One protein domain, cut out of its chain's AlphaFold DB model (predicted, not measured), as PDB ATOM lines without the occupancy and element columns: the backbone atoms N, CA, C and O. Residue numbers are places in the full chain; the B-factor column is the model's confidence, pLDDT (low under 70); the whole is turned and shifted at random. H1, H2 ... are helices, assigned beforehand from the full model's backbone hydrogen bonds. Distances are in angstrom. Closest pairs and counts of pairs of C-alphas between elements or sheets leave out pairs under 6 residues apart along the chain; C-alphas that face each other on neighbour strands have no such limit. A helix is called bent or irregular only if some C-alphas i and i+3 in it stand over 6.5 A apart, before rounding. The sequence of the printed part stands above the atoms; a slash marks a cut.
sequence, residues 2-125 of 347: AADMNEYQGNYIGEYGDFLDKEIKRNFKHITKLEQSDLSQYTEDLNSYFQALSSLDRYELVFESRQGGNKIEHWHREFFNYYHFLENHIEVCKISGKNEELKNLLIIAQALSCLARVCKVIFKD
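Overview. This is residues 2 to 125 of the 347 residues of the protein "Hypothetical protein" of Rotaria socialis (UniProt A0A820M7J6). The long helix H1 and H2, which folds back on it, make one helical hairpin, and H4 and H5 make a second; the two hairpins are shifted along the long axis and overlap in part, with H2 packed on H1, H4 and H5. Together they form a bundle of four helices, up and down, each running against the one before, with short H3 turning the chain from H2 to H4. The printed part has 124 residues with five named helices, H1 to H5 in order, and no named strand: all helix. It is a loose rod, 65 by 29 by 17 A, with a radius of gyration of the C-alphas of 17.2 A.

Along the chain. H1, residues 2 to 32, is 45.1 A long, beginning at C-alpha 2 (-44.326, -0.500, 13.957). H4, residues 68 to 96, is 41.8 A long. H2, residues 39 to 58, measures 30.4 A. H5, residues 99 to 117, measures 28.7 A and ends at C-alpha 117 (-43.178, -15.737, 48.696); it has a kink of 33 degrees near residue 111 and is only just irregular, with C-alphas 114 and 117 6.8 A apart. H3 is residues 60 to 65.

Arrangement. H2 is the hub. Its closest C-alphas to H1 are Tyr 42 and Asn 27, 5.4 A, at a shallow tilt of 29 degrees, opposite ways. Residues 39 to 47 of H2 touch H5, closest at the C-alphas of Asn 47 and Leu 115, 5.7 A. Residues 53 to 57 touch H4, closest at the C-alphas of Ser 54 and Ile 72, 6.8 A. Every O i to N i+4 pair is within hydrogen-bond range in H1, H3 and H4, against 14 of 16 in H2 and 11 of 15 in H5.

Size, cuts and confidence. The C-alphas farthest apart, Ala 2 and Gly 97, are 65.4 A apart. The printed part has no cut and no long link. Mean pLDDT of the printed part is 79.5; residues 2 to 6, 34 to 38, 99 to 100, 111 and 116 to 125 are under 70.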
ATOM      1  N   ALA A   2     -44.794   0.529  13.002       47.53
ATOM      2  CA  ALA A   2     -44.326  -0.500  13.957       47.53
ATOM      3  C   ALA A   2     -43.255   0.013  14.949       47.53
ATOM      4  O   ALA A   2     -43.255  -0.378  16.111       47.53
ATOM      5  N   ALA A   3     -42.381   0.929  14.511       56.47
ATOM      6  CA  ALA A   3     -41.386   1.574  15.374       56.47
ATOM      7  C   ALA A   3     -42.027   2.524  16.410       56.47
ATOM      8  O   ALA A   3     -41.709   2.429  17.590       56.47
ATOM      9  N   ASP A   4     -42.998   3.347  15.994       55.03
ATOM     10  CA  ASP A   4     -43.720   4.273  16.889       55.03
ATOM     11  C   ASP A   4     -44.565   3.537  17.943       55.03
ATOM     12  O   ASP A   4     -44.697   3.996  19.075       55.03
ATOM     13  N   MET A   5     -45.124   2.368  17.595       55.03
ATOM     14  CA  MET A   5     -45.877   1.531  18.537       55.03
ATOM     15  C   MET A   5     -44.974   0.937  19.629       55.03
ATOM     16  O   MET A   5     -45.369   0.908  20.793       55.03
ATOM     17  N   ASN A   6     -43.756   0.517  19.270       67.12
ATOM     18  CA  ASN A   6     -42.768   0.008  20.224       67.12
ATOM     19  C   ASN A   6     -42.248   1.109  21.160       67.12
ATOM     20  O   ASN A   6     -42.043   0.854  22.346       67.12
ATOM     21  N   GLU A   7     -42.074   2.332  20.656       73.69
ATOM     22  CA  GLU A   7     -41.668   3.481  21.472       73.69
ATOM     23  C   GLU A   7     -42.770   3.894  22.461       73.69
ATOM     24  O   GLU A   7     -42.507   4.079  23.651       73.69
ATOM     25  N   TYR A   8     -44.026   3.953  22.007       76.69
ATOM     26  CA  TYR A   8     -45.168   4.275  22.866       76.69
ATOM     27  C   TYR A   8     -45.378   3.225  23.967       76.69
ATOM     28  O   TYR A   8     -45.575   3.564  25.135       76.69
ATOM     29  N   GLN A   9     -45.277   1.941  23.612       74.50
ATOM     30  CA  GLN A   9     -45.366   0.840  24.568       74.50
ATOM     31  C   GLN A   9     -44.205   0.862  25.574       74.50
ATOM     32  O   GLN A   9     -44.425   0.632  26.764       74.50
ATOM     33  N   GLY A  10     -42.988   1.184  25.126       77.25
ATOM     34  CA  GLY A  10     -41.830   1.349  26.003       77.25
ATOM     35  C   GLY A  10     -41.995   2.499  26.998       77.25
ATOM     36  O   GLY A  10     -41.708   2.333  28.185       77.25
ATOM     37  N   ASN A  11     -42.523   3.639  26.549       82.25
ATOM     38  CA  ASN A  11     -42.812   4.780  27.421       82.25
ATOM     39  C   ASN A  11     -43.890   4.443  28.459       82.25
ATOM     40  O   ASN A  11     -43.678   4.689  29.644       82.25
ATOM     41  N   TYR A  12     -44.979   3.790  28.044       84.12
ATOM     42  CA  TYR A  12     -46.040   3.352  28.954       84.12
ATOM     43  C   TYR A  12     -45.530   2.388  30.036       84.12
ATOM     44  O   TYR A  12     -45.806   2.575  31.220       84.12
ATOM     45  N   ILE A  13     -44.752   1.368  29.653       80.06
ATOM     46  CA  ILE A  13     -44.177   0.403  30.603       80.06
ATOM     47  C   ILE A  13     -43.228   1.108  31.583       80.06
ATOM     48  O   ILE A  13     -43.242   0.803  32.776       80.06
ATOM     49  N   GLY A  14     -42.433   2.066  31.097       80.62
ATOM     50  CA  GLY A  14     -41.551   2.876  31.937       80.62
ATOM     51  C   GLY A  14     -42.318   3.703  32.972       80.62
ATOM     52  O   GLY A  14     -42.023   3.616  34.164       80.62
ATOM     53  N   GLU A  15     -43.335   4.450  32.534       86.50
ATOM     54  CA  GLU A  15     -44.197   5.251  33.414       86.50
ATOM     55  C   GLU A  15     -44.927   4.387  34.446       86.50
ATOM     56  O   GLU A  15     -45.010   4.748  35.623       86.50
ATOM     57  N   TYR A  16     -45.409   3.213  34.033       87.19
ATOM     58  CA  TYR A  16     -46.058   2.269  34.933       87.19
ATOM     59  C   TYR A  16     -45.081   1.695  35.971       87.19
ATOM     60  O   TYR A  16     -45.418   1.611  37.150       87.19
ATOM     61  N   GLY A  17     -43.843   1.377  35.581       85.31
ATOM     62  CA  GLY A  17     -42.796   0.956  36.517       85.31
ATOM     63  C   GLY A  17     -42.424   2.040  37.538       85.31
ATOM     64  O   GLY A  17     -42.214   1.737  38.712       85.31
ATOM     65  N   ASP A  18     -42.375   3.309  37.124       87.50
ATOM     66  CA  ASP A  18     -42.165   4.452  38.028       87.50
ATOM     67  C   ASP A  18     -43.345   4.663  38.986       87.50
ATOM     68  O   ASP A  18     -43.152   5.028  40.148       87.50
ATOM     69  N   PHE A  19     -44.572   4.434  38.516       92.44
ATOM     70  CA  PHE A  19     -45.766   4.450  39.355       92.44
ATOM     71  C   PHE A  19     -45.713   3.353  40.429       92.44
ATOM     72  O   PHE A  19     -45.889   3.651  41.609       92.44
ATOM     73  N   LEU A  20     -45.404   2.112  40.041       89.00
ATOM     74  CA  LEU A  20     -45.314   0.985  40.971       89.00
ATOM     75  C   LEU A  20     -44.257   1.220  42.056       89.00
ATOM     76  O   LEU A  20     -44.531   1.000  43.232       89.00
ATOM     77  N   ASP A  21     -43.080   1.729  41.688       91.25
ATOM     78  CA  ASP A  21     -42.011   2.068  42.637       91.25
ATOM     79  C   ASP A  21     -42.462   3.102  43.689       91.25
ATOM     80  O   ASP A  21     -42.219   2.949  44.891       91.25
ATOM     81  N   LYS A  22     -43.198   4.135  43.254       93.31
ATOM     82  CA  LYS A  22     -43.770   5.148  44.153       93.31
ATOM     83  C   LYS A  22     -44.807   4.555  45.103       93.31
ATOM     84  O   LYS A  22     -44.797   4.901  46.287       93.31
ATOM     85  N   GLU A  23     -45.676   3.676  44.615       92.25
ATOM     86  CA  GLU A  23     -46.692   3.043  45.455       92.25
ATOM     87  C   GLU A  23     -46.079   2.051  46.449       92.25
ATOM     88  O   GLU A  23     -46.449   2.077  47.623       92.25
ATOM     89  N   ILE A  24     -45.066   1.270  46.056       90.81
ATOM     90  CA  ILE A  24     -44.305   0.419  46.988       90.81
ATOM     91  C   ILE A  24     -43.711   1.281  48.109       90.81
ATOM     92  O   ILE A  24     -43.912   0.988  49.290       90.81
ATOM     93  N   LYS A  25     -43.077   2.411  47.766       93.81
ATOM     94  CA  LYS A  25     -42.526   3.352  48.753       93.81
ATOM     95  C   LYS A  25     -43.566   3.912  49.703       93.81
ATOM     96  O   LYS A  25     -43.308   4.025  50.905       93.81
ATOM     97  N   ARG A  26     -44.725   4.294  49.175       90.88
ATOM     98  CA  ARG A  26     -45.829   4.825  49.971       90.88
ATOM     99  C   ARG A  26     -46.318   3.781  50.973       90.88
ATOM    100  O   ARG A  26     -46.330   4.066  52.168       90.88
ATOM    101  N   ASN A  27     -46.646   2.580  50.504       88.44
ATOM    102  CA  ASN A  27     -47.155   1.483  51.330       88.44
ATOM    103  C   ASN A  27     -46.128   1.039  52.385       88.44
ATOM    104  O   ASN A  27     -46.458   0.914  53.564       88.44
ATOM    105  N   PHE A  28     -44.854   0.911  52.003       89.81
ATOM    106  CA  PHE A  28     -43.769   0.594  52.932       89.81
ATOM    107  C   PHE A  28     -43.629   1.645  54.045       89.81
ATOM    108  O   PHE A  28     -43.488   1.309  55.222       89.81
ATOM    109  N   LYS A  29     -43.743   2.936  53.709       89.81
ATOM    110  CA  LYS A  29     -43.722   4.020  54.701       89.81
ATOM    111  C   LYS A  29     -44.916   3.973  55.660       89.81
ATOM    112  O   LYS A  29     -44.763   4.359  56.814       89.81
ATOM    113  N   HIS A  30     -46.088   3.534  55.205       86.06
ATOM    114  CA  HIS A  30     -47.249   3.352  56.084       86.06
ATOM    115  C   HIS A  30     -47.028   2.199  57.068       86.06
ATOM    116  O   HIS A  30     -47.173   2.392  58.271       86.06
ATOM    117  N   ILE A  31     -46.562   1.045  56.581       82.69
ATOM    118  CA  ILE A  31     -46.299  -0.136  57.418       82.69
ATOM    119  C   ILE A  31     -45.232   0.151  58.485       82.69
ATOM    120  O   ILE A  31     -45.396  -0.196  59.652       82.69
ATOM    121  N   THR A  32     -44.151   0.836  58.105       83.12
ATOM    122  CA  THR A  32     -43.032   1.155  59.011       83.12
ATOM    123  C   THR A  32     -43.383   2.177  60.098       83.12
ATOM    124  O   THR A  32     -42.682   2.254  61.105       83.12
ATOM    125  N   LYS A  33     -44.467   2.947  59.934       80.62
ATOM    126  CA  LYS A  33     -44.917   3.970  60.891       80.62
ATOM    127  C   LYS A  33     -45.820   3.455  62.017       80.62
ATOM    128  O   LYS A  33     -46.206   4.259  62.858       80.62
ATOM    129  N   LEU A  34     -46.119   2.151  62.068       61.12
ATOM    130  CA  LEU A  34     -46.917   1.512  63.131       61.12
ATOM    131  C   LEU A  34     -48.371   2.028  63.264       61.12
ATOM    132  O   LEU A  34     -49.022   1.762  64.274       61.12
ATOM    133  N   GLU A  35     -48.919   2.727  62.264       60.41
ATOM    134  CA  GLU A  35     -50.343   3.094  62.245       60.41
ATOM    135  C   GLU A  35     -51.172   1.834  61.928       60.41
ATOM    136  O   GLU A  35     -51.075   1.270  60.842       60.41
ATOM    137  N   GLN A  36     -51.931   1.331  62.911       56.97
ATOM    138  CA  GLN A  36     -52.584   0.012  62.834       56.97
ATOM    139  C   GLN A  36     -53.832  -0.036  61.950       56.97
ATOM    140  O   GLN A  36     -54.246  -1.125  61.545       56.97
ATOM    141  N   SER A  37     -54.447   1.112  61.657       58.75
ATOM    142  CA  SER A  37     -55.574   1.173  60.729       58.75
ATOM    143  C   SER A  37     -55.101   0.774  59.328       58.75
ATOM    144  O   SER A  37     -54.148   1.349  58.807       58.75
ATOM    145  N   ASP A  38     -55.769  -0.214  58.734       69.81
ATOM    146  CA  ASP A  38     -55.598  -0.659  57.343       69.81
ATOM    147  C   ASP A  38     -54.294  -1.410  57.005       69.81
ATOM    148  O   ASP A  38     -53.962  -1.588  55.833       69.81
ATOM    149  N   LEU A  39     -53.569  -1.941  57.999       75.19
ATOM    150  CA  LEU A  39     -52.313  -2.679  57.771       75.19
ATOM    151  C   LEU A  39     -52.454  -3.864  56.788       75.19
ATOM    152  O   LEU A  39     -51.546  -4.121  55.994       75.19
ATOM    153  N   SER A  40     -53.587  -4.577  56.815       72.56
ATOM    154  CA  SER A  40     -53.866  -5.672  55.867       72.56
ATOM    155  C   SER A  40     -53.921  -5.156  54.431       72.56
ATOM    156  O   SER A  40     -53.262  -5.705  53.554       72.56
ATOM    157  N   GLN A  41     -54.622  -4.039  54.213       78.31
ATOM    158  CA  GLN A  41     -54.751  -3.422  52.897       78.31
ATOM    159  C   GLN A  41     -53.384  -2.971  52.372       78.31
ATOM    160  O   GLN A  41     -52.984  -3.367  51.282       78.31
ATOM    161  N   TYR A  42     -52.607  -2.241  53.183       82.00
ATOM    162  CA  TYR A  42     -51.278  -1.769  52.777       82.00
ATOM    163  C   TYR A  42     -50.306  -2.914  52.460       82.00
ATOM    164  O   TYR A  42     -49.464  -2.782  51.573       82.00
ATOM    165  N   THR A  43     -50.381  -4.042  53.173       79.12
ATOM    166  CA  THR A  43     -49.495  -5.193  52.920       79.12
ATOM    167  C   THR A  43     -49.916  -6.012  51.701       79.12
ATOM    168  O   THR A  43     -49.048  -6.480  50.958       79.12
ATOM    169  N   GLU A  44     -51.215  -6.146  51.439       80.19
ATOM    170  CA  GLU A  44     -51.747  -6.762  50.217       80.19
ATOM    171  C   GLU A  44     -51.441  -5.927  48.968       80.19
ATOM    172  O   GLU A  44     -50.977  -6.472  47.958       80.19
ATOM    173  N   ASP A  45     -51.622  -4.610  49.054       83.44
ATOM    174  CA  ASP A  45     -51.292  -3.663  47.989       83.44
ATOM    175  C   ASP A  45     -49.791  -3.678  47.703       83.44
ATOM    176  O   ASP A  45     -49.372  -3.843  46.557       83.44
ATOM    177  N   LEU A  46     -48.960  -3.623  48.747       86.38
ATOM    178  CA  LEU A  46     -47.507  -3.727  48.631       86.38
ATOM    179  C   LEU A  46     -47.066  -5.021  47.932       86.38
ATOM    180  O   LEU A  46     -46.213  -4.983  47.042       86.38
ATOM    181  N   ASN A  47     -47.654  -6.160  48.305       84.62
ATOM    182  CA  ASN A  47     -47.388  -7.445  47.661       84.62
ATOM    183  C   ASN A  47     -47.782  -7.419  46.177       84.62
ATOM    184  O   ASN A  47     -47.013  -7.868  45.325       84.62
ATOM    185  N   SER A  48     -48.947  -6.857  45.861       84.81
ATOM    186  CA  SER A  48     -49.458  -6.753  44.492       84.81
ATOM    187  C   SER A  48     -48.589  -5.842  43.623       84.81
ATOM    188  O   SER A  48     -48.204  -6.228  42.518       84.81
ATOM    189  N   TYR A  49     -48.203  -4.666  44.128       87.06
ATOM    190  CA  TYR A  49     -47.340  -3.730  43.407       87.06
ATOM    191  C   TYR A  49     -45.945  -4.292  43.174       87.06
ATOM    192  O   TYR A  49     -45.402  -4.151  42.079       87.06
ATOM    193  N   PHE A  50     -45.373  -4.980  44.163       85.94
ATOM    194  CA  PHE A  50     -44.070  -5.604  43.989       85.94
ATOM    195  C   PHE A  50     -44.117  -6.744  42.963       85.94
ATOM    196  O   PHE A  50     -43.220  -6.855  42.124       85.94
ATOM    197  N   GLN A  51     -45.163  -7.577  42.981       85.44
ATOM    198  CA  GLN A  51     -45.356  -8.619  41.964       85.44
ATOM    199  C   GLN A  51     -45.509  -8.016  40.566       85.44
ATOM    200  O   GLN A  51     -44.881  -8.496  39.622       85.44
ATOM    201  N   ALA A  52     -46.290  -6.941  40.441       85.56
ATOM    202  CA  ALA A  52     -46.448  -6.221  39.186       85.56
ATOM    203  C   ALA A  52     -45.106  -5.658  38.693       85.56
ATOM    204  O   ALA A  52     -44.760  -5.868  37.531       85.56
ATOM    205  N   LEU A  53     -44.317  -5.030  39.576       84.81
ATOM    206  CA  LEU A  53     -43.005  -4.468  39.240       84.81
ATOM    207  C   LEU A  53     -42.027  -5.563  38.803       84.81
ATOM    208  O   LEU A  53     -41.323  -5.396  37.811       84.81
ATOM    209  N   SER A  54     -42.039  -6.696  39.505       85.31
ATOM    210  CA  SER A  54     -41.218  -7.862  39.168       85.31
ATOM    211  C   SER A  54     -41.579  -8.433  37.802       85.31
ATOM    212  O   SER A  54     -40.692  -8.755  37.028       85.31
ATOM    213  N   SER A  55     -42.872  -8.477  37.470       85.69
ATOM    214  CA  SER A  55     -43.360  -8.995  36.187       85.69
ATOM    215  C   SER A  55     -43.027  -8.123  34.973       85.69
ATOM    216  O   SER A  55     -43.332  -8.515  33.847       85.69
ATOM    217  N   LEU A  56     -42.462  -6.923  35.174       83.69
ATOM    218  CA  LEU A  56     -41.993  -6.085  34.068       83.69
ATOM    219  C   LEU A  56     -40.694  -6.614  33.446       83.69
ATOM    220  O   LEU A  56     -40.363  -6.196  32.340       83.69
ATOM    221  N   ASP A  57     -40.010  -7.558  34.101       82.94
ATOM    222  CA  ASP A  57     -38.824  -8.253  33.587       82.94
ATOM    223  C   ASP A  57     -39.060  -8.932  32.224       82.94
ATOM    224  O   ASP A  57     -38.167  -8.961  31.379       82.94
ATOM    225  N   ARG A  58     -40.296  -9.368  31.946       85.94
ATOM    226  CA  ARG A  58     -40.729  -9.905  30.644       85.94
ATOM    227  C   ARG A  58     -40.581  -8.917  29.477       85.94
ATOM    228  O   ARG A  58     -40.715  -9.322  28.326       85.94
ATOM    229  N   TYR A  59     -40.346  -7.634  29.762       84.25
ATOM    230  CA  TYR A  59     -40.065  -6.576  28.790       84.25
ATOM    231  C   TYR A  59     -38.599  -6.123  28.884       84.25
ATOM    232  O   TYR A  59     -38.320  -4.942  29.089       84.25
ATOM    233  N   GLU A  60     -37.675  -7.072  28.724       82.38
ATOM    234  CA  GLU A  60     -36.231  -6.965  28.995       82.38
ATOM    235  C   GLU A  60     -35.597  -5.629  28.562       82.38
ATOM    236  O   GLU A  60     -35.099  -4.895  29.407       82.38
ATOM    237  N   LEU A  61     -35.719  -5.225  27.291       81.50
ATOM    238  CA  LEU A  61     -35.113  -3.979  26.776       81.50
ATOM    239  C   LEU A  61     -35.614  -2.703  27.483       81.50
ATOM    240  O   LEU A  61     -34.855  -1.765  27.748       81.50
ATOM    241  N   VAL A  62     -36.914  -2.641  27.783       79.81
ATOM    242  CA  VAL A  62     -37.517  -1.494  28.484       79.81
ATOM    243  C   VAL A  62     -37.148  -1.539  29.963       79.81
ATOM    244  O   VAL A  62     -36.837  -0.517  30.571       79.81
ATOM    245  N   PHE A  63     -37.146  -2.738  30.535       78.94
ATOM    246  CA  PHE A  63     -36.802  -2.975  31.925       78.94
ATOM    247  C   PHE A  63     -35.334  -2.624  32.218       78.94
ATOM    248  O   PHE A  63     -35.056  -1.925  33.192       78.94
ATOM    249  N   GLU A  64     -34.405  -3.014  31.345       83.12
ATOM    250  CA  GLU A  64     -32.981  -2.677  31.430       83.12
ATOM    251  C   GLU A  64     -32.735  -1.174  31.273       83.12
ATOM    252  O   GLU A  64     -32.096  -0.559  32.131       83.12
ATOM    253  N   SER A  65     -33.292  -0.552  30.226       80.12
ATOM    254  CA  SER A  65     -33.114   0.887  29.972       80.12
ATOM    255  C   SER A  65     -33.653   1.776  31.101       80.12
ATOM    256  O   SER A  65     -33.167   2.889  31.303       80.12
ATOM    257  N   ARG A  66     -34.620   1.276  31.880       81.31
ATOM    258  CA  ARG A  66     -35.205   1.948  33.053       81.31
ATOM    259  C   ARG A  66     -34.651   1.453  34.391       81.31
ATOM    260  O   ARG A  66     -35.184   1.827  35.435       81.31
ATOM    261  N   GLN A  67     -33.591   0.643  34.376       85.19
ATOM    262  CA  GLN A  67     -32.944   0.093  35.570       85.19
ATOM    263  C   GLN A  67     -33.906  -0.664  36.504       85.19
ATOM    264  O   GLN A  67     -33.783  -0.609  37.729       85.19
ATOM    265  N   GLY A  68     -34.876  -1.385  35.940       82.94
ATOM    266  CA  GLY A  68     -35.871  -2.135  36.705       82.94
ATOM    267  C   GLY A  68     -35.243  -3.143  37.672       82.94
ATOM    268  O   GLY A  68     -35.680  -3.244  38.818       82.94
ATOM    269  N   GLY A  69     -34.154  -3.806  37.266       84.81
ATOM    270  CA  GLY A  69     -33.396  -4.713  38.134       84.81
ATOM    271  C   GLY A  69     -32.855  -4.014  39.385       84.81
ATOM    272  O   GLY A  69     -33.031  -4.519  40.492       84.81
ATOM    273  N   ASN A  70     -32.307  -2.801  39.231       88.94
ATOM    274  CA  ASN A  70     -31.810  -1.999  40.354       88.94
ATOM    275  C   ASN A  70     -32.941  -1.614  41.319       88.94
ATOM    276  O   ASN A  70     -32.728  -1.591  42.530       88.94
ATOM    277  N   LYS A  71     -34.147  -1.330  40.806       88.81
ATOM    278  CA  LYS A  71     -35.320  -1.019  41.641       88.81
ATOM    279  C   LYS A  71     -35.782  -2.231  42.448       88.81
ATOM    280  O   LYS A  71     -36.036  -2.107  43.644       88.81
ATOM    281  N   ILE A  72     -35.851  -3.407  41.824       87.50
ATOM    282  CA  ILE A  72     -36.191  -4.654  42.526       87.50
ATOM    283  C   ILE A  72     -35.150  -4.955  43.607       87.50
ATOM    284  O   ILE A  72     -35.511  -5.240  44.747       87.50
ATOM    285  N   GLU A  73     -33.859  -4.858  43.277       87.38
ATOM    286  CA  GLU A  73     -32.784  -5.107  44.238       87.38
ATOM    287  C   GLU A  73     -32.804  -4.100  45.400       87.38
ATOM    288  O   GLU A  73     -32.611  -4.482  46.556       87.38
ATOM    289  N   HIS A  74     -33.094  -2.827  45.114       91.69
ATOM    290  CA  HIS A  74     -33.286  -1.805  46.138       91.69
ATOM    291  C   HIS A  74     -34.376  -2.215  47.134       91.69
ATOM    292  O   HIS A  74     -34.113  -2.271  48.335       91.69
ATOM    293  N   TRP A  75     -35.565  -2.576  46.653       90.31
ATOM    294  CA  TRP A  75     -36.666  -2.974  47.529       90.31
ATOM    295  C   TRP A  75     -36.402  -4.271  48.281       90.31
ATOM    296  O   TRP A  75     -36.749  -4.381  49.455       90.31
ATOM    297  N   HIS A  76     -35.738  -5.236  47.646       86.88
ATOM    298  CA  HIS A  76     -35.252  -6.421  48.342       86.88
ATOM    299  C   HIS A  76     -34.383  -6.036  49.549       86.88
ATOM    300  O   HIS A  76     -34.605  -6.519  50.661       86.88
ATOM    301  N   ARG A  77     -33.436  -5.113  49.359       88.06
ATOM    302  CA  ARG A  77     -32.570  -4.624  50.436       88.06
ATOM    303  C   ARG A  77     -33.356  -3.907  51.536       88.06
ATOM    304  O   ARG A  77     -33.097  -4.158  52.708       88.06
ATOM    305  N   GLU A  78     -34.334  -3.078  51.181       90.31
ATOM    306  CA  GLU A  78     -35.196  -2.390  52.154       90.31
ATOM    307  C   GLU A  78     -36.010  -3.378  53.004       90.31
ATOM    308  O   GLU A  78     -36.028  -3.268  54.232       90.31
ATOM    309  N   PHE A  79     -36.618  -4.397  52.387       87.31
ATOM    310  CA  PHE A  79     -37.345  -5.435  53.125       87.31
ATOM    311  C   PHE A  79     -36.436  -6.259  54.030       87.31
ATOM    312  O   PHE A  79     -36.826  -6.597  55.147       87.31
ATOM    313  N   PHE A  80     -35.225  -6.564  53.573       86.44
ATOM    314  CA  PHE A  80     -34.238  -7.278  54.373       86.44
ATOM    315  C   PHE A  80     -33.775  -6.466  55.587       86.44
ATOM    316  O   PHE A  80     -33.748  -6.969  56.710       86.44
ATOM    317  N   ASN A  81     -33.478  -5.182  55.386       88.44
ATOM    318  CA  ASN A  81     -33.113  -4.274  56.469       88.44
ATOM    319  C   ASN A  81     -34.251  -4.149  57.489       88.44
ATOM    320  O   ASN A  81     -34.015  -4.197  58.697       88.44
ATOM    321  N   TYR A  82     -35.493  -4.041  57.013       89.12
ATOM    322  CA  TYR A  82     -36.650  -3.947  57.895       89.12
ATOM    323  C   TYR A  82     -36.938  -5.251  58.646       89.12
ATOM    324  O   TYR A  82     -37.310  -5.215  59.816       89.12
ATOM    325  N   TYR A  83     -36.705  -6.405  58.020       86.06
ATOM    326  CA  TYR A  83     -36.766  -7.699  58.696       86.06
ATOM    327  C   TYR A  83     -35.830  -7.746  59.909       86.06
ATOM    328  O   TYR A  83     -36.278  -8.052  61.011       86.06
ATOM    329  N   HIS A  84     -34.560  -7.372  59.733       87.69
ATOM    330  CA  HIS A  84     -33.601  -7.340  60.840       87.69
ATOM    331  C   HIS A  84     -33.930  -6.277  61.884       87.69
ATOM    332  O   HIS A  84     -33.699  -6.481  63.075       87.69
ATOM    333  N   PHE A  85     -34.486  -5.140  61.463       90.44
ATOM    334  CA  PHE A  85     -35.017  -4.156  62.396       90.44
ATOM    335  C   PHE A  85     -36.102  -4.777  63.289       90.44
ATOM    336  O   PHE A  85     -35.991  -4.674  64.511       90.44
ATOM    337  N   LEU A  86     -37.098  -5.453  62.699       86.19
ATOM    338  CA  LEU A  86     -38.177  -6.113  63.440       86.19
ATOM    339  C   LEU A  86     -37.638  -7.207  64.357       86.19
ATOM    340  O   LEU A  86     -38.000  -7.237  65.524       86.19
ATOM    341  N   GLU A  87     -36.764  -8.077  63.854       87.06
ATOM    342  CA  GLU A  87     -36.159  -9.161  64.631       87.06
ATOM    343  C   GLU A  87     -35.463  -8.634  65.892       87.06
ATOM    344  O   GLU A  87     -35.767  -9.079  67.000       87.06
ATOM    345  N   ASN A  88     -34.606  -7.623  65.735       88.88
ATOM    346  CA  ASN A  88     -33.908  -7.002  66.856       88.88
ATOM    347  C   ASN A  88     -34.873  -6.285  67.812       88.88
ATOM    348  O   ASN A  88     -34.725  -6.388  69.028       88.88
ATOM    349  N   HIS A  89     -35.870  -5.562  67.291       89.19
ATOM    350  CA  HIS A  89     -36.823  -4.826  68.129       89.19
ATOM    351  C   HIS A  89     -37.747  -5.756  68.911       89.19
ATOM    352  O   HIS A  89     -38.036  -5.481  70.075       89.19
ATOM    353  N   ILE A  90     -38.178  -6.862  68.307       82.94
ATOM    354  CA  ILE A  90     -38.972  -7.892  68.976       82.94
ATOM    355  C   ILE A  90     -38.168  -8.480  70.144       82.94
ATOM    356  O   ILE A  90     -38.699  -8.561  71.254       82.94
ATOM    357  N   GLU A  91     -36.891  -8.816  69.939       85.38
ATOM    358  CA  GLU A  91     -36.047  -9.367  71.007       85.38
ATOM    359  C   GLU A  91     -35.808  -8.348  72.133       85.38
ATOM    360  O   GLU A  91     -35.947  -8.671  73.314       85.38
ATOM    361  N   VAL A  92     -35.554  -7.079  71.793       87.25
ATOM    362  CA  VAL A  92     -35.434  -5.999  72.788       87.25
ATOM    363  C   VAL A  92     -36.731  -5.827  73.580       87.25
ATOM    364  O   VAL A  92     -36.681  -5.716  74.807       87.25
ATOM    365  N   CYS A  93     -37.894  -5.824  72.921       81.31
ATOM    366  CA  CYS A  93     -39.187  -5.693  73.595       81.31
ATOM    367  C   CYS A  93     -39.468  -6.879  74.522       81.31
ATOM    368  O   CYS A  93     -39.973  -6.673  75.625       81.31
ATOM    369  N   LYS A  94     -39.090  -8.094  74.109       77.50
ATOM    370  CA  LYS A  94     -39.198  -9.320  74.909       77.50
ATOM    371  C   LYS A  94     -38.344  -9.243  76.175       77.50
ATOM    372  O   LYS A  94     -38.860  -9.481  77.262       77.50
ATOM    373  N   ILE A  95     -37.073  -8.853  76.054       81.25
ATOM    374  CA  ILE A  95     -36.160  -8.689  77.202       81.25
ATOM    375  C   ILE A  95     -36.646  -7.573  78.136       81.25
ATOM    376  O   ILE A  95     -36.580  -7.704  79.356       81.25
ATOM    377  N   SER A  96     -37.151  -6.481  77.563       80.62
ATOM    378  CA  SER A  96     -37.557  -5.283  78.308       80.62
ATOM    379  C   SER A  96     -38.987  -5.350  78.863       80.62
ATOM    380  O   SER A  96     -39.417  -4.406  79.519       80.62
ATOM    381  N   GLY A  97     -39.746  -6.414  78.573       72.75
ATOM    382  CA  GLY A  97     -41.133  -6.579  79.019       72.75
ATOM    383  C   GLY A  97     -42.135  -5.595  78.395       72.75
ATOM    384  O   GLY A  97     -43.157  -5.295  79.004       72.75
ATOM    385  N   LYS A  98     -41.861  -5.064  77.197       76.50
ATOM    386  CA  LYS A  98     -42.736  -4.096  76.510       76.50
ATOM    387  C   LYS A  98     -43.797  -4.795  75.653       76.50
ATOM    388  O   LYS A  98     -43.686  -4.859  74.429       76.50
ATOM    389  N   ASN A  99     -44.834  -5.328  76.290       68.81
ATOM    390  CA  ASN A  99     -45.726  -6.301  75.642       68.81
ATOM    391  C   ASN A  99     -46.672  -5.708  74.587       68.81
ATOM    392  O   ASN A  99     -46.925  -6.361  73.577       68.81
ATOM    393  N   GLU A 100     -47.138  -4.468  74.754       69.12
ATOM    394  CA  GLU A 100     -47.939  -3.792  73.717       69.12
ATOM    395  C   GLU A 100     -47.103  -3.454  72.475       69.12
ATOM    396  O   GLU A 100     -47.542  -3.657  71.345       69.12
ATOM    397  N   GLU A 101     -45.855  -3.014  72.661       80.19
ATOM    398  CA  GLU A 101     -44.931  -2.771  71.546       80.19
ATOM    399  C   GLU A 101     -44.608  -4.087  70.817       80.19
ATOM    400  O   GLU A 101     -44.715  -4.166  69.594       80.19
ATOM    401  N   LEU A 102     -44.338  -5.158  71.573       77.50
ATOM    402  CA  LEU A 102     -44.146  -6.511  71.049       77.50
ATOM    403  C   LEU A 102     -45.354  -6.996  70.235       77.50
ATOM    404  O   LEU A 102     -45.190  -7.514  69.131       77.50
ATOM    405  N   LYS A 103     -46.574  -6.807  70.745       71.44
ATOM    406  CA  LYS A 103     -47.815  -7.163  70.047       71.44
ATOM    407  C   LYS A 103     -47.933  -6.438  68.708       71.44
ATOM    408  O   LYS A 103     -48.231  -7.069  67.695       71.44
ATOM    409  N   ASN A 104     -47.646  -5.140  68.685       77.25
ATOM    410  CA  ASN A 104     -47.710  -4.334  67.467       77.25
ATOM    411  C   ASN A 104     -46.688  -4.812  66.425       77.25
ATOM    412  O   ASN A 104     -47.027  -4.966  65.252       77.25
ATOM    413  N   LEU A 105     -45.464  -5.125  66.860       78.44
ATOM    414  CA  LEU A 105     -44.419  -5.675  65.995       78.44
ATOM    415  C   LEU A 105     -44.796  -7.058  65.436       78.44
ATOM    416  O   LEU A 105     -44.520  -7.343  64.270       78.44
ATOM    417  N   LEU A 106     -45.470  -7.902  66.222       74.88
ATOM    418  CA  LEU A 106     -45.953  -9.208  65.764       74.88
ATOM    419  C   LEU A 106     -47.092  -9.097  64.750       74.88
ATOM    420  O   LEU A 106     -47.109  -9.865  63.790       74.88
ATOM    421  N   ILE A 107     -48.003  -8.134  64.918       71.75
ATOM    422  CA  ILE A 107     -49.054  -7.838  63.933       71.75
ATOM    423  C   ILE A 107     -48.421  -7.413  62.599       71.75
ATOM    424  O   ILE A 107     -48.816  -7.906  61.542       71.75
ATOM    425  N   ILE A 108     -47.380  -6.574  62.640       76.44
ATOM    426  CA  ILE A 108     -46.615  -6.184  61.446       76.44
ATOM    427  C   ILE A 108     -45.909  -7.380  60.810       76.44
ATOM    428  O   ILE A 108     -46.034  -7.592  59.602       76.44
ATOM    429  N   ALA A 109     -45.201  -8.192  61.599       76.31
ATOM    430  CA  ALA A 109     -44.521  -9.383  61.094       76.31
ATOM    431  C   ALA A 109     -45.506 -10.386  60.461       76.31
ATOM    432  O   ALA A 109     -45.204 -10.986  59.427       76.31
ATOM    433  N   GLN A 110     -46.700 -10.536  61.045       71.81
ATOM    434  CA  GLN A 110     -47.773 -11.364  60.500       71.81
ATOM    435  C   GLN A 110     -48.273 -10.825  59.162       71.81
ATOM    436  O   GLN A 110     -48.372 -11.592  58.203       71.81
ATOM    437  N   ALA A 111     -48.565  -9.529  59.078       68.25
ATOM    438  CA  ALA A 111     -49.053  -8.908  57.853       68.25
ATOM    439  C   ALA A 111     -48.020  -9.036  56.717       68.25
ATOM    440  O   ALA A 111     -48.345  -9.472  55.616       68.25
ATOM    441  N   LEU A 112     -46.735  -8.813  57.014       75.81
ATOM    442  CA  LEU A 112     -45.633  -8.961  56.053       75.81
ATOM    443  C   LEU A 112     -45.327 -10.412  55.655       75.81
ATOM    444  O   LEU A 112     -44.551 -10.647  54.726       75.81
ATOM    445  N   SER A 113     -45.945 -11.408  56.296       74.06
ATOM    446  CA  SER A 113     -45.781 -12.810  55.898       74.06
ATOM    447  C   SER A 113     -46.271 -13.084  54.469       74.06
ATOM    448  O   SER A 113     -45.758 -14.003  53.825       74.06
ATOM    449  N   CYS A 114     -47.185 -12.264  53.932       71.81
ATOM    450  CA  CYS A 114     -47.638 -12.354  52.542       71.81
ATOM    451  C   CYS A 114     -46.508 -12.059  51.535       71.81
ATOM    452  O   CYS A 114     -46.446 -12.692  50.478       71.81
ATOM    453  N   LEU A 115     -45.546 -11.200  51.900       72.12
ATOM    454  CA  LEU A 115     -44.381 -10.867  51.074       72.12
ATOM    455  C   LEU A 115     -43.332 -11.978  51.041       72.12
ATOM    456  O   LEU A 115     -42.436 -11.953  50.198       72.12
ATOM    457  N   ALA A 116     -43.421 -12.977  51.924       69.38
ATOM    458  CA  ALA A 116     -42.395 -14.007  52.056       69.38
ATOM    459  C   ALA A 116     -42.187 -14.822  50.768       69.38
ATOM    460  O   ALA A 116     -41.061 -15.203  50.454       69.38
ATOM    461  N   ARG A 117     -43.257 -15.042  49.991       68.31
ATOM    462  CA  ARG A 117     -43.178 -15.737  48.696       68.31
ATOM    463  C   ARG A 117     -42.376 -14.941  47.671       68.31
ATOM    464  O   ARG A 117     -41.654 -15.526  46.869       68.31
ATOM    465  N   VAL A 118     -42.529 -13.624  47.703       67.38
ATOM    466  CA  VAL A 118     -41.938 -12.695  46.744       67.38
ATOM    467  C   VAL A 118     -40.493 -12.371  47.131       67.38
ATOM    468  O   VAL A 118     -39.609 -12.359  46.285       67.38
ATOM    469  N   CYS A 119     -40.213 -12.273  48.430       68.81
ATOM    470  CA  CYS A 119     -38.869 -12.088  48.976       68.81
ATOM    471  C   CYS A 119     -38.086 -13.406  49.144       68.81
ATOM    472  O   CYS A 119     -37.049 -13.422  49.808       68.81
ATOM    473  N   LYS A 120     -38.549 -14.529  48.573       69.56
ATOM    474  CA  LYS A 120     -37.912 -15.854  48.726       69.56
ATOM    475  C   LYS A 120     -36.467 -15.892  48.209       69.56
ATOM    476  O   LYS A 120     -35.663 -16.694  48.671       69.56
ATOM    477  N   VAL A 121     -36.133 -15.012  47.264       66.00
ATOM    478  CA  VAL A 121     -34.762 -14.841  46.752       66.00
ATOM    479  C   VAL A 121     -33.810 -14.360  47.857       66.00
ATOM    480  O   VAL A 121     -32.633 -14.704  47.851       66.00
ATOM    481  N   ILE A 122     -34.333 -13.616  48.832       65.94
ATOM    482  CA  ILE A 122     -33.589 -13.062  49.965       65.94
ATOM    483  C   ILE A 122     -33.677 -13.989  51.179       65.94
ATOM    484  O   ILE A 122     -32.683 -14.260  51.847       65.94
ATOM    485  N   PHE A 123     -34.877 -14.496  51.467       63.84
ATOM    486  CA  PHE A 123     -35.131 -15.361  52.609       63.84
ATOM    487  C   PHE A 123     -35.258 -16.810  52.144       63.84
ATOM    488  O   PHE A 123     -36.310 -17.202  51.635       63.84
ATOM    489  N   LYS A 124     -34.225 -17.629  52.386       57.69
ATOM    490  CA  LYS A 124     -34.270 -19.076  52.096       57.69
ATOM    491  C   LYS A 124     -35.505 -19.772  52.698       57.69
ATOM    492  O   LYS A 124     -36.031 -20.685  52.067       57.69
ATOM    493  N   ASP A 125     -36.017 -19.275  53.832       56.94
ATOM    494  CA  ASP A 125     -37.012 -19.974  54.656       56.94
ATOM    495  C   ASP A 125     -38.325 -19.207  54.925       56.94
ATOM    496  O   ASP A 125     -39.031 -19.532  55.868       56.94
TER     497      ASP A 125